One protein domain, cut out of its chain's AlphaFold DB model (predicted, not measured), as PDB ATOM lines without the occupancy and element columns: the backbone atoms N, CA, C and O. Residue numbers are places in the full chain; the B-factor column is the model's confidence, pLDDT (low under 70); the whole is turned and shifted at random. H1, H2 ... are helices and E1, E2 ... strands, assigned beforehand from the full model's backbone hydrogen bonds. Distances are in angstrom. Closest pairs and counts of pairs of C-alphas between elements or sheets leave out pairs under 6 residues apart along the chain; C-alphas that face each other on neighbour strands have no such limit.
ATOM      1  N   ALA A  25     103.396 131.343 182.379       45.78
ATOM      2  CA  ALA A  25     104.257 131.893 183.409       45.78
ATOM      3  C   ALA A  25     105.500 131.001 183.436       45.78
ATOM      4  O   ALA A  25     105.406 129.803 183.713       45.78
ATOM      5  N   GLN A  26     106.635 131.551 183.007       50.81
ATOM      6  CA  GLN A  26     107.857 130.773 182.887       50.81
ATOM      7  C   GLN A  26     108.224 130.239 184.272       50.81
ATOM      8  O   GLN A  26     108.366 131.043 185.198       50.81
ATOM      9  N   PRO A  27     108.360 128.913 184.450       45.56
ATOM     10  CA  PRO A  27     108.800 128.380 185.722       45.56
ATOM     11  C   PRO A  27     110.225 128.875 185.963       45.56
ATOM     12  O   PRO A  27     111.130 128.619 185.164       45.56
ATOM     13  N   VAL A  28     110.425 129.604 187.058       53.97
ATOM     14  CA  VAL A  28     111.763 129.989 187.500       53.97
ATOM     15  C   VAL A  28     112.440 128.714 187.995       53.97
ATOM     16  O   VAL A  28     112.108 128.185 189.053       53.97
ATOM     17  N   ALA A  29     113.342 128.172 187.180       47.59
ATOM     18  CA  ALA A  29     114.088 126.966 187.499       47.59
ATOM     19  C   ALA A  29     115.382 127.338 188.232       47.59
ATOM     20  O   ALA A  29     116.272 127.966 187.656       47.59
ATOM     21  N   ALA A  30     115.507 126.923 189.492       53.53
ATOM     22  CA  ALA A  30     116.776 126.958 190.208       53.53
ATOM     23  C   ALA A  30     117.451 125.589 190.054       53.53
ATOM     24  O   ALA A  30     116.891 124.562 190.446       53.53
ATOM     25  N   THR A  31     118.643 125.561 189.456       50.28
ATOM     26  CA  THR A  31     119.441 124.335 189.336       50.28
ATOM     27  C   THR A  31     120.543 124.357 190.384       50.28
ATOM     28  O   THR A  31     121.409 125.230 190.352       50.28
ATOM     29  N   LEU A  32     120.519 123.389 191.301       49.66
ATOM     30  CA  LEU A  32     121.558 123.205 192.304       49.66
ATOM     31  C   LEU A  32     122.466 122.046 191.884       49.66
ATOM     32  O   LEU A  32     122.039 120.887 191.848       49.66
ATOM     33  N   LYS A  33     123.727 122.351 191.557       49.78
ATOM     34  CA  LYS A  33     124.738 121.339 191.222       49.78
ATOM     35  C   LYS A  33     125.636 121.122 192.436       49.78
ATOM     36  O   LYS A  33     126.448 121.979 192.778       49.78
ATOM     37  N   ILE A  34     125.478 119.981 193.103       45.22
ATOM     38  CA  ILE A  34     126.261 119.626 194.289       45.22
ATOM     39  C   ILE A  34     127.367 118.666 193.852       45.22
ATOM     40  O   ILE A  34     127.090 117.559 193.397       45.22
ATOM     41  N   ARG A  35     128.633 119.086 193.974       44.09
ATOM     42  CA  ARG A  35     129.784 118.179 193.832       44.09
ATOM     43  C   ARG A  35     130.188 117.658 195.211       44.09
ATOM     44  O   ARG A  35     130.295 118.468 196.133       44.09
ATOM     45  N   PRO A  36     130.472 116.355 195.372       36.25
ATOM     46  CA  PRO A  36     131.043 115.858 196.617       36.25
ATOM     47  C   PRO A  36     132.402 116.541 196.866       36.25
ATOM     48  O   PRO A  36     133.274 116.543 196.000       36.25
ATOM     49  N   GLY A  37     132.553 117.184 198.030       41.97
ATOM     50  CA  GLY A  37     133.807 117.814 198.469       41.97
ATOM     51  C   GLY A  37     134.017 119.297 198.122       41.97
ATOM     52  O   GLY A  37     135.096 119.820 198.400       41.97
ATOM     53  N   ARG A  38     133.035 120.017 197.554       37.59
ATOM     54  CA  ARG A  38     133.129 121.482 197.372       37.59
ATOM     55  C   ARG A  38     131.824 122.226 197.636       37.59
ATOM     56  O   ARG A  38     130.737 121.687 197.466       37.59
ATOM     57  N   THR A  39     131.989 123.486 198.040       38.25
ATOM     58  CA  THR A  39     130.952 124.498 198.263       38.25
ATOM     59  C   THR A  39     129.907 124.497 197.149       38.25
ATOM     60  O   THR A  39     130.246 124.472 195.967       38.25
ATOM     61  N   VAL A  40     128.639 124.517 197.556       41.19
ATOM     62  CA  VAL A  40     127.464 124.510 196.684       41.19
ATOM     63  C   VAL A  40     127.405 125.815 195.882       41.19
ATOM     64  O   VAL A  40     127.351 126.894 196.467       41.19
ATOM     65  N   GLU A  41     127.409 125.720 194.550       39.06
ATOM     66  CA  GLU A  41     127.247 126.864 193.645       39.06
ATOM     67  C   GLU A  41     125.782 126.933 193.186       39.06
ATOM     68  O   GLU A  41     125.296 126.060 192.460       39.06
ATOM     69  N   VAL A  42     125.058 127.961 193.636       40.72
ATOM     70  CA  VAL A  42     123.697 128.258 193.167       40.72
ATOM     71  C   VAL A  42     123.822 129.063 191.875       40.72
ATOM     72  O   VAL A  42     124.092 130.262 191.906       40.72
ATOM     73  N   VAL A  43     123.647 128.410 190.726       48.06
ATOM     74  CA  VAL A  43     123.665 129.091 189.426       48.06
ATOM     75  C   VAL A  43     122.229 129.439 189.042       48.06
ATOM     76  O   VAL A  43     121.507 128.637 188.452       48.06
ATOM     77  N   SER A  44     121.803 130.657 189.382       37.78
ATOM     78  CA  SER A  44     120.568 131.235 188.847       37.78
ATOM     79  C   SER A  44     120.779 131.595 187.377       37.78
ATOM     80  O   SER A  44     121.376 132.620 187.047       37.78
ATOM     81  N   GLY A  45     120.308 130.729 186.480       37.19
ATOM     82  CA  GLY A  45     120.325 130.967 185.041       37.19
ATOM     83  C   GLY A  45     119.312 132.040 184.646       37.19
ATOM     84  O   GLY A  45     118.148 131.738 184.406       37.19
ATOM     85  N   ALA A 101     111.848  94.413 202.575       78.50
ATOM     86  CA  ALA A 101     111.389  93.917 201.276       78.50
ATOM     87  C   ALA A 101     110.876  95.039 200.354       78.50
ATOM     88  O   ALA A 101     110.956  94.932 199.128       78.50
ATOM     89  N   LEU A 102     110.347  96.124 200.925       82.00
ATOM     90  CA  LEU A 102     109.900  97.300 200.176       82.00
ATOM     91  C   LEU A 102     111.093  98.115 199.660       82.00
ATOM     92  O   LEU A 102     111.098  98.532 198.502       82.00
ATOM     93  N   VAL A 103     112.124  98.283 200.491       82.50
ATOM     94  CA  VAL A 103     113.380  98.943 200.114       82.50
ATOM     95  C   VAL A 103     114.129  98.131 199.058       82.50
ATOM     96  O   VAL A 103     114.541  98.713 198.058       82.50
ATOM     97  N   ASP A 104     114.224  96.807 199.202       83.69
ATOM     98  CA  ASP A 104     114.829  95.929 198.189       83.69
ATOM     99  C   ASP A 104     114.067  95.983 196.863       83.69
ATOM    100  O   ASP A 104     114.661  96.098 195.792       83.69
ATOM    101  N   ARG A 105     112.728  95.978 196.908       79.75
ATOM    102  CA  ARG A 105     111.906  96.098 195.697       79.75
ATOM    103  C   ARG A 105     112.051  97.475 195.043       79.75
ATOM    104  O   ARG A 105     112.040  97.563 193.818       79.75
ATOM    105  N   LEU A 106     112.223  98.540 195.828       79.50
ATOM    106  CA  LEU A 106     112.504  99.884 195.319       79.50
ATOM    107  C   LEU A 106     113.916  99.980 194.723       79.50
ATOM    108  O   LEU A 106     114.093 100.624 193.690       79.50
ATOM    109  N   ALA A 107     114.905  99.329 195.337       74.00
ATOM    110  CA  ALA A 107     116.268  99.238 194.826       74.00
ATOM    111  C   ALA A 107     116.313  98.460 193.500       74.00
ATOM    112  O   ALA A 107     116.848  98.968 192.518       74.00
ATOM    113  N   ALA A 108     115.643  97.308 193.427       75.38
ATOM    114  CA  ALA A 108     115.523  96.513 192.206       75.38
ATOM    115  C   ALA A 108     114.761  97.259 191.094       75.38
ATOM    116  O   ALA A 108     115.164  97.243 189.933       75.38
ATOM    117  N   ALA A 109     113.684  97.978 191.434       67.94
ATOM    118  CA  ALA A 109     112.958  98.812 190.473       67.94
ATOM    119  C   ALA A 109     113.811  99.985 189.958       67.94
ATOM    120  O   ALA A 109     113.709 100.355 188.787       67.94
ATOM    121  N   ARG A 110     114.673 100.551 190.812       66.19
ATOM    122  CA  ARG A 110     115.659 101.574 190.432       66.19
ATOM    123  C   ARG A 110     116.758 101.029 189.530       66.19
ATOM    124  O   ARG A 110     117.237 101.762 188.676       66.19
ATOM    125  N   GLU A 111     117.151  99.776 189.710       69.19
ATOM    126  CA  GLU A 111     118.132  99.127 188.842       69.19
ATOM    127  C   GLU A 111     117.531  98.804 187.463       69.19
ATOM    128  O   GLU A 111     118.163  99.029 186.434       69.19
ATOM    129  N   ALA A 112     116.265  98.370 187.429       64.38
ATOM    130  CA  ALA A 112     115.537  98.070 186.194       64.38
ATOM    131  C   ALA A 112     115.119  99.323 185.400       64.38
ATOM    132  O   ALA A 112     114.957  99.266 184.180       64.38
ATOM    133  N   THR A 113     114.948 100.461 186.075       58.94
ATOM    134  CA  THR A 113     114.544 101.734 185.467       58.94
ATOM    135  C   THR A 113     115.755 102.659 185.447       58.94
ATOM    136  O   THR A 113     116.030 103.334 186.433       58.94
ATOM    137  N   GLN A 114     116.505 102.656 184.343       58.12
ATOM    138  CA  GLN A 114     117.762 103.403 184.178       58.12
ATOM    139  C   GLN A 114     117.762 104.781 184.889       58.12
ATOM    140  O   GLN A 114     116.864 105.602 184.665       58.12
ATOM    141  N   PRO A 115     118.771 105.076 185.733       61.16
ATOM    142  CA  PRO A 115     118.690 106.096 186.774       61.16
ATOM    143  C   PRO A 115     119.082 107.475 186.238       61.16
ATOM    144  O   PRO A 115     120.089 108.040 186.651       61.16
ATOM    145  N   GLN A 116     118.338 108.029 185.282       64.06
ATOM    146  CA  GLN A 116     118.762 109.290 184.654       64.06
ATOM    147  C   GLN A 116     118.045 110.527 185.199       64.06
ATOM    148  O   GLN A 116     118.649 111.602 185.269       64.06
ATOM    149  N   ALA A 117     116.797 110.396 185.657       67.81
ATOM    150  CA  ALA A 117     116.112 111.464 186.373       67.81
ATOM    151  C   ALA A 117     114.906 110.942 187.165       67.81
ATOM    152  O   ALA A 117     114.048 110.267 186.604       67.81
ATOM    153  N   VAL A 118     114.795 111.307 188.441       85.38
ATOM    154  CA  VAL A 118     113.577 111.105 189.243       85.38
ATOM    155  C   VAL A 118     112.911 112.458 189.442       85.38
ATOM    156  O   VAL A 118     113.573 113.403 189.855       85.38
ATOM    157  N   SER A 119     111.614 112.561 189.160       82.44
ATOM    158  CA  SER A 119     110.825 113.770 189.417       82.44
ATOM    159  C   SER A 119     109.813 113.501 190.526       82.44
ATOM    160  O   SER A 119     109.109 112.494 190.483       82.44
ATOM    161  N   VAL A 120     109.744 114.385 191.517       88.62
ATOM    162  CA  VAL A 120     108.830 114.306 192.662       88.62
ATOM    163  C   VAL A 120     108.093 115.632 192.782       88.62
ATOM    164  O   VAL A 120     108.709 116.690 192.717       88.62
ATOM    165  N   ALA A 121     106.777 115.593 192.973       88.44
ATOM    166  CA  ALA A 121     105.991 116.779 193.298       88.44
ATOM    167  C   ALA A 121     105.637 116.765 194.788       88.44
ATOM    168  O   ALA A 121     105.127 115.769 195.297       88.44
ATOM    169  N   VAL A 122     105.901 117.871 195.480       89.38
ATOM    170  CA  VAL A 122     105.614 118.063 196.905       89.38
ATOM    171  C   VAL A 122     104.733 119.296 197.054       89.38
ATOM    172  O   VAL A 122     105.061 120.366 196.550       89.38
ATOM    173  N   ALA A 123     103.603 119.161 197.744       89.81
ATOM    174  CA  ALA A 123     102.741 120.295 198.059       89.81
ATOM    175  C   ALA A 123     103.282 121.043 199.289       89.81
ATOM    176  O   ALA A 123     103.309 120.490 200.388       89.81
ATOM    177  N   HIS A 124     103.699 122.296 199.109       90.38
ATOM    178  CA  HIS A 124     104.132 123.189 200.181       90.38
ATOM    179  C   HIS A 124     102.998 124.130 200.601       90.38
ATOM    180  O   HIS A 124     102.207 124.578 199.772       90.38
ATOM    181  N   ARG A 125     102.923 124.450 201.899       89.12
ATOM    182  CA  ARG A 125     101.878 125.321 202.472       89.12
ATOM    183  C   ARG A 125     101.981 126.761 201.971       89.12
ATOM    184  O   ARG A 125     100.959 127.378 201.707       89.12
ATOM    185  N   GLU A 126     103.207 127.257 201.844       85.62
ATOM    186  CA  GLU A 126     103.491 128.645 201.451       85.62
ATOM    187  C   GLU A 126     103.667 128.806 199.937       85.62
ATOM    188  O   GLU A 126     103.113 129.732 199.363       85.62
ATOM    189  N   PHE A 127     104.360 127.868 199.279       84.19
ATOM    190  CA  PHE A 127     104.766 127.992 197.869       84.19
ATOM    191  C   PHE A 127     103.930 127.144 196.899       84.19
ATOM    192  O   PHE A 127     104.242 127.065 195.710       84.19
ATOM    193  N   GLY A 128     102.903 126.448 197.395       90.00
ATOM    194  CA  GLY A 128     102.081 125.550 196.588       90.00
ATOM    195  C   GLY A 128     102.851 124.323 196.068       90.00
ATOM    196  O   GLY A 128     103.738 123.809 196.753       90.00
ATOM    197  N   PRO A 129     102.492 123.771 194.895       87.12
ATOM    198  CA  PRO A 129     103.128 122.570 194.360       87.12
ATOM    199  C   PRO A 129     104.554 122.855 193.862       87.12
ATOM    200  O   PRO A 129     104.754 123.526 192.851       87.12
ATOM    201  N   VAL A 130     105.540 122.267 194.537       91.50
ATOM    202  CA  VAL A 130     106.961 122.322 194.178       91.50
ATOM    203  C   VAL A 130     107.362 121.018 193.495       91.50
ATOM    204  O   VAL A 130     107.092 119.928 193.996       91.50
ATOM    205  N   ARG A 131     108.029 121.107 192.345       89.12
ATOM    206  CA  ARG A 131     108.613 119.967 191.630       89.12
ATOM    207  C   ARG A 131     110.106 119.879 191.926       89.12
ATOM    208  O   ARG A 131     110.827 120.863 191.779       89.12
ATOM    209  N   LEU A 132     110.556 118.692 192.310       91.00
ATOM    210  CA  LEU A 132     111.946 118.342 192.558       91.00
ATOM    211  C   LEU A 132     112.397 117.342 191.499       91.00
ATOM    212  O   LEU A 132     111.788 116.286 191.355       91.00
ATOM    213  N   GLN A 133     113.471 117.649 190.781       88.88
ATOM    214  CA  GLN A 133     114.074 116.745 189.811       88.88
ATOM    215  C   GLN A 133     115.477 116.352 190.272       88.88
ATOM    216  O   GLN A 133     116.365 117.193 190.372       88.88
ATOM    217  N   PHE A 134     115.679 115.064 190.520       87.69
ATOM    218  CA  PHE A 134     116.950 114.466 190.908       87.69
ATOM    219  C   PHE A 134     117.608 113.856 189.680       87.69
ATOM    220  O   PHE A 134     117.003 113.014 189.022       87.69
ATOM    221  N   ARG A 135     118.844 114.244 189.379       86.38
ATOM    222  CA  ARG A 135     119.649 113.670 188.296       86.38
ATOM    223  C   ARG A 135     120.973 113.204 188.874       86.38
ATOM    224  O   ARG A 135     121.615 113.963 189.591       86.38
ATOM    225  N   ASN A 136     121.367 111.970 188.583       81.56
ATOM    226  CA  ASN A 136     122.688 111.466 188.940       81.56
ATOM    227  C   ASN A 136     123.558 111.505 187.679       81.56
ATOM    228  O   ASN A 136     123.275 110.791 186.721       81.56
ATOM    229  N   GLU A 137     124.547 112.392 187.652       81.94
ATOM    230  CA  GLU A 137     125.429 112.634 186.505       81.94
ATOM    231  C   GLU A 137     126.876 112.572 186.997       81.94
ATOM    232  O   GLU A 137     127.231 113.275 187.941       81.94
ATOM    233  N   ASP A 138     127.703 111.717 186.389       77.44
ATOM    234  CA  ASP A 138     129.142 111.600 186.686       77.44
ATOM    235  C   ASP A 138     129.477 111.388 188.179       77.44
ATOM    236  O   ASP A 138     130.456 111.920 188.705       77.44
ATOM    237  N   GLY A 139     128.639 110.629 188.895       76.94
ATOM    238  CA  GLY A 139     128.803 110.383 190.335       76.94
ATOM    239  C   GLY A 139     128.424 111.573 191.227       76.94
ATOM    240  O   GLY A 139     128.683 111.544 192.430       76.94
ATOM    241  N   ALA A 140     127.804 112.611 190.662       75.31
ATOM    242  CA  ALA A 140     127.266 113.756 191.382       75.31
ATOM    243  C   ALA A 140     125.730 113.789 191.310       75.31
ATOM    244  O   ALA A 140     125.120 113.659 190.246       75.31
ATOM    245  N   LEU A 141     125.092 114.033 192.459       83.00
ATOM    246  CA  LEU A 141     123.648 114.231 192.549       83.00
ATOM    247  C   LEU A 141     123.311 115.708 192.308       83.00
ATOM    248  O   LEU A 141     123.660 116.582 193.101       83.00
ATOM    249  N   SER A 142     122.600 115.983 191.220       81.81
ATOM    250  CA  SER A 142     122.029 117.294 190.914       81.81
ATOM    251  C   SER A 142     120.553 117.324 191.294       81.81
ATOM    252  O   SER A 142     119.812 116.384 190.991       81.81
ATOM    253  N   VAL A 143     120.117 118.412 191.931       86.19
ATOM    254  CA  VAL A 143     118.714 118.623 192.313       86.19
ATOM    255  C   VAL A 143     118.233 119.938 191.712       86.19
ATOM    256  O   VAL A 143     118.797 120.996 191.984       86.19
ATOM    257  N   ALA A 144     117.195 119.879 190.884       88.19
ATOM    258  CA  ALA A 144     116.514 121.061 190.369       88.19
ATOM    259  C   ALA A 144     115.166 121.238 191.072       88.19
ATOM    260  O   ALA A 144     114.431 120.270 191.272       88.19
ATOM    261  N   LEU A 145     114.856 122.479 191.443       90.31
ATOM    262  CA  LEU A 145     113.622 122.863 192.122       90.31
ATOM    263  C   LEU A 145     112.840 123.827 191.225       90.31
ATOM    264  O   LEU A 145     113.402 124.803 190.724       90.31
ATOM    265  N   ALA A 146     111.546 123.570 191.039       87.81
ATOM    266  CA  ALA A 146     110.652 124.437 190.280       87.81
ATOM    267  C   ALA A 146     109.323 124.623 191.017       87.81
ATOM    268  O   ALA A 146     108.681 123.645 191.401       87.81
ATOM    269  N   SER A 147     108.892 125.872 191.172       89.31
ATOM    270  CA  SER A 147     107.561 126.234 191.663       89.31
ATOM    271  C   SER A 147     106.910 127.236 190.707       89.31
ATOM    272  O   SER A 147     107.602 127.908 189.940       89.31
ATOM    273  N   ALA A 148     105.580 127.321 190.740       86.31
ATOM    274  CA  ALA A 148     104.824 128.372 190.058       86.31
ATOM    275  C   ALA A 148     104.872 129.715 190.815       86.31
ATOM    276  O   ALA A 148     104.490 130.743 190.261       86.31
ATOM    277  N   ASP A 149     105.327 129.700 192.071       87.06
ATOM    278  CA  ASP A 149     105.419 130.882 192.921       87.06
ATOM    279  C   ASP A 149     106.722 131.671 192.658       87.06
ATOM    280  O   ASP A 149     107.812 131.098 192.761       87.06
ATOM    281  N   PRO A 150     106.659 132.979 192.336       84.38
ATOM    282  CA  PRO A 150     107.850 133.817 192.189       84.38
ATOM    283  C   PRO A 150     108.632 134.044 193.496       84.38
ATOM    284  O   PRO A 150     109.841 134.289 193.427       84.38
ATOM    285  N   ASP A 151     107.996 133.972 194.671       86.12
ATOM    286  CA  ASP A 151     108.681 134.169 195.959       86.12
ATOM    287  C   ASP A 151     109.563 132.964 196.324       86.12
ATOM    288  O   ASP A 151     110.620 133.110 196.939       86.12
ATOM    289  N   PHE A 152     109.218 131.781 195.803       86.75
ATOM    290  CA  PHE A 152     109.984 130.548 195.986       86.75
ATOM    291  C   PHE A 152     111.456 130.703 195.589       86.75
ATOM    292  O   PHE A 152     112.349 130.289 196.325       86.75
ATOM    293  N   ALA A 153     111.741 131.341 194.450       85.94
ATOM    294  CA  ALA A 153     113.118 131.533 193.999       85.94
ATOM    295  C   ALA A 153     113.923 132.430 194.956       85.94
ATOM    296  O   ALA A 153     115.115 132.199 195.159       85.94
ATOM    297  N   ARG A 154     113.274 133.426 195.575       85.38
ATOM    298  CA  ARG A 154     113.906 134.303 196.571       85.38
ATOM    299  C   ARG A 154     114.172 133.552 197.868       85.38
ATOM    300  O   ARG A 154     115.276 133.644 198.396       85.38
ATOM    301  N   ALA A 155     113.198 132.775 198.330       85.38
ATOM    302  CA  ALA A 155     113.329 131.948 199.522       85.38
ATOM    303  C   ALA A 155     114.442 130.897 199.369       85.38
ATOM    304  O   ALA A 155     115.277 130.750 200.259       85.38
ATOM    305  N   VAL A 156     114.519 130.220 198.217       86.38
ATOM    306  CA  VAL A 156     115.572 129.233 197.927       86.38
ATOM    307  C   VAL A 156     116.948 129.890 197.815       86.38
ATOM    308  O   VAL A 156     117.922 129.331 198.308       86.38
ATOM    309  N   ALA A 157     117.051 131.080 197.217       81.50
ATOM    310  CA  ALA A 157     118.321 131.806 197.133       81.50
ATOM    311  C   ALA A 157     118.811 132.319 198.499       81.50
ATOM    312  O   ALA A 157     120.016 132.444 198.708       81.50
ATOM    313  N   ALA A 158     117.890 132.618 199.418       82.62
ATOM    314  CA  ALA A 158     118.206 133.003 200.791       82.62
ATOM    315  C   ALA A 158     118.501 131.799 201.702       82.62
ATOM    316  O   ALA A 158     119.051 131.976 202.791       82.62
ATOM    317  N   ALA A 159     118.134 130.584 201.283       77.06
ATOM    318  CA  ALA A 159     118.363 129.385 202.068       77.06
ATOM    319  C   ALA A 159     119.870 129.081 202.168       77.06
ATOM    320  O   ALA A 159     120.595 129.163 201.170       77.06
ATOM    321  N   PRO A 160     120.367 128.708 203.361       67.06
ATOM    322  CA  PRO A 160     121.755 128.306 203.516       67.06
ATOM    323  C   PRO A 160     122.045 127.058 202.664       67.06
ATOM    324  O   PRO A 160     121.172 126.194 202.525       67.06
TER     325      PRO A 160
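Overview. This is residues 25 to 45 and 101 to 160 of the 224 residues of an uncharacterized protein of Novosphingobium sp (UniProt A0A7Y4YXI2). One twisted sheet of five strands makes the body, with the short helix H2 packed on it over E5 by residues 150 to 157, while helix H1 sits away from the sheet as an arm, its residues 101 to 109 sticking out. The 81 printed residues hold, along the chain, E1, E2, H1, E3, E4, E5 and H2, and the class is mixed, helices and strands. The sheet's order is E2, E1, E5, E4, E3; E1, E5, E4 and E3 are antiparallel neighbours, and E2 meets E1 only at a point. The whole is loose, with a radius of gyration of the C-alphas of 14.7 A and spans of 40 by 30 by 22 A.

Along the chain. E1 is residues 28 to 33, 16.0 A long, from C-alpha 28 at (111.763, 129.989, 187.500). E2 is residues 41 to 43. H1 is residues 101 to 112, 16.2 A, from C-alpha 101 at (111.389, 93.917, 201.276). E3 is residues 118 to 124, 18.8 A; E4, the longest strand, residues 128 to 137, 28.5 A; E5, residues 140 to 147, 23.3 A. H2 is residues 150 to 158, 13.5 A, ending at C-alpha 158 at (118.206, 133.003, 200.791).

Arrangement. E1 and E5 are antiparallel at 165 degrees, with N 32 and O 143 3.0 A apart, within hydrogen-bond range. E2, an edge strand, meets E1 only at a point, where C-alphas 42 and 32 face each other at 5.6 A. E5 and E4 form a hairpin, antiparallel at 160 degrees, with N 133 and O 144 at 2.8 A. E4 and E3 form another at 155 degrees, with N 120 and O 132 at 2.8 A; E3 is the other edge strand. E3, E4 and E5 are a meander, each strand the antiparallel neighbour of the one before. H2 is on the sheet at a height of 7.9 A, over E5 and along the strands at 8 degrees on the local plane. The closest C-alphas of E1 and H2 are those of Val 28 and Ala 153, 6.8 A. H1 is not on the sheet and is apart from H2. In H1 every O i to N i+4 pair is within hydrogen-bond range; in H2, 4 of 5 are.

Size, cuts and confidence. Without residues 101 to 109, the body spans 35 by 29 by 21 A. Residues 46 to 100 are not printed, and C-alphas 45 and 101 are 41.4 A apart across this cut. Of the links that are printed whole, none is long. Mean pLDDT of the printed part is 71.8; residues 25 to 45, 109 to 117 and 160 are under 70.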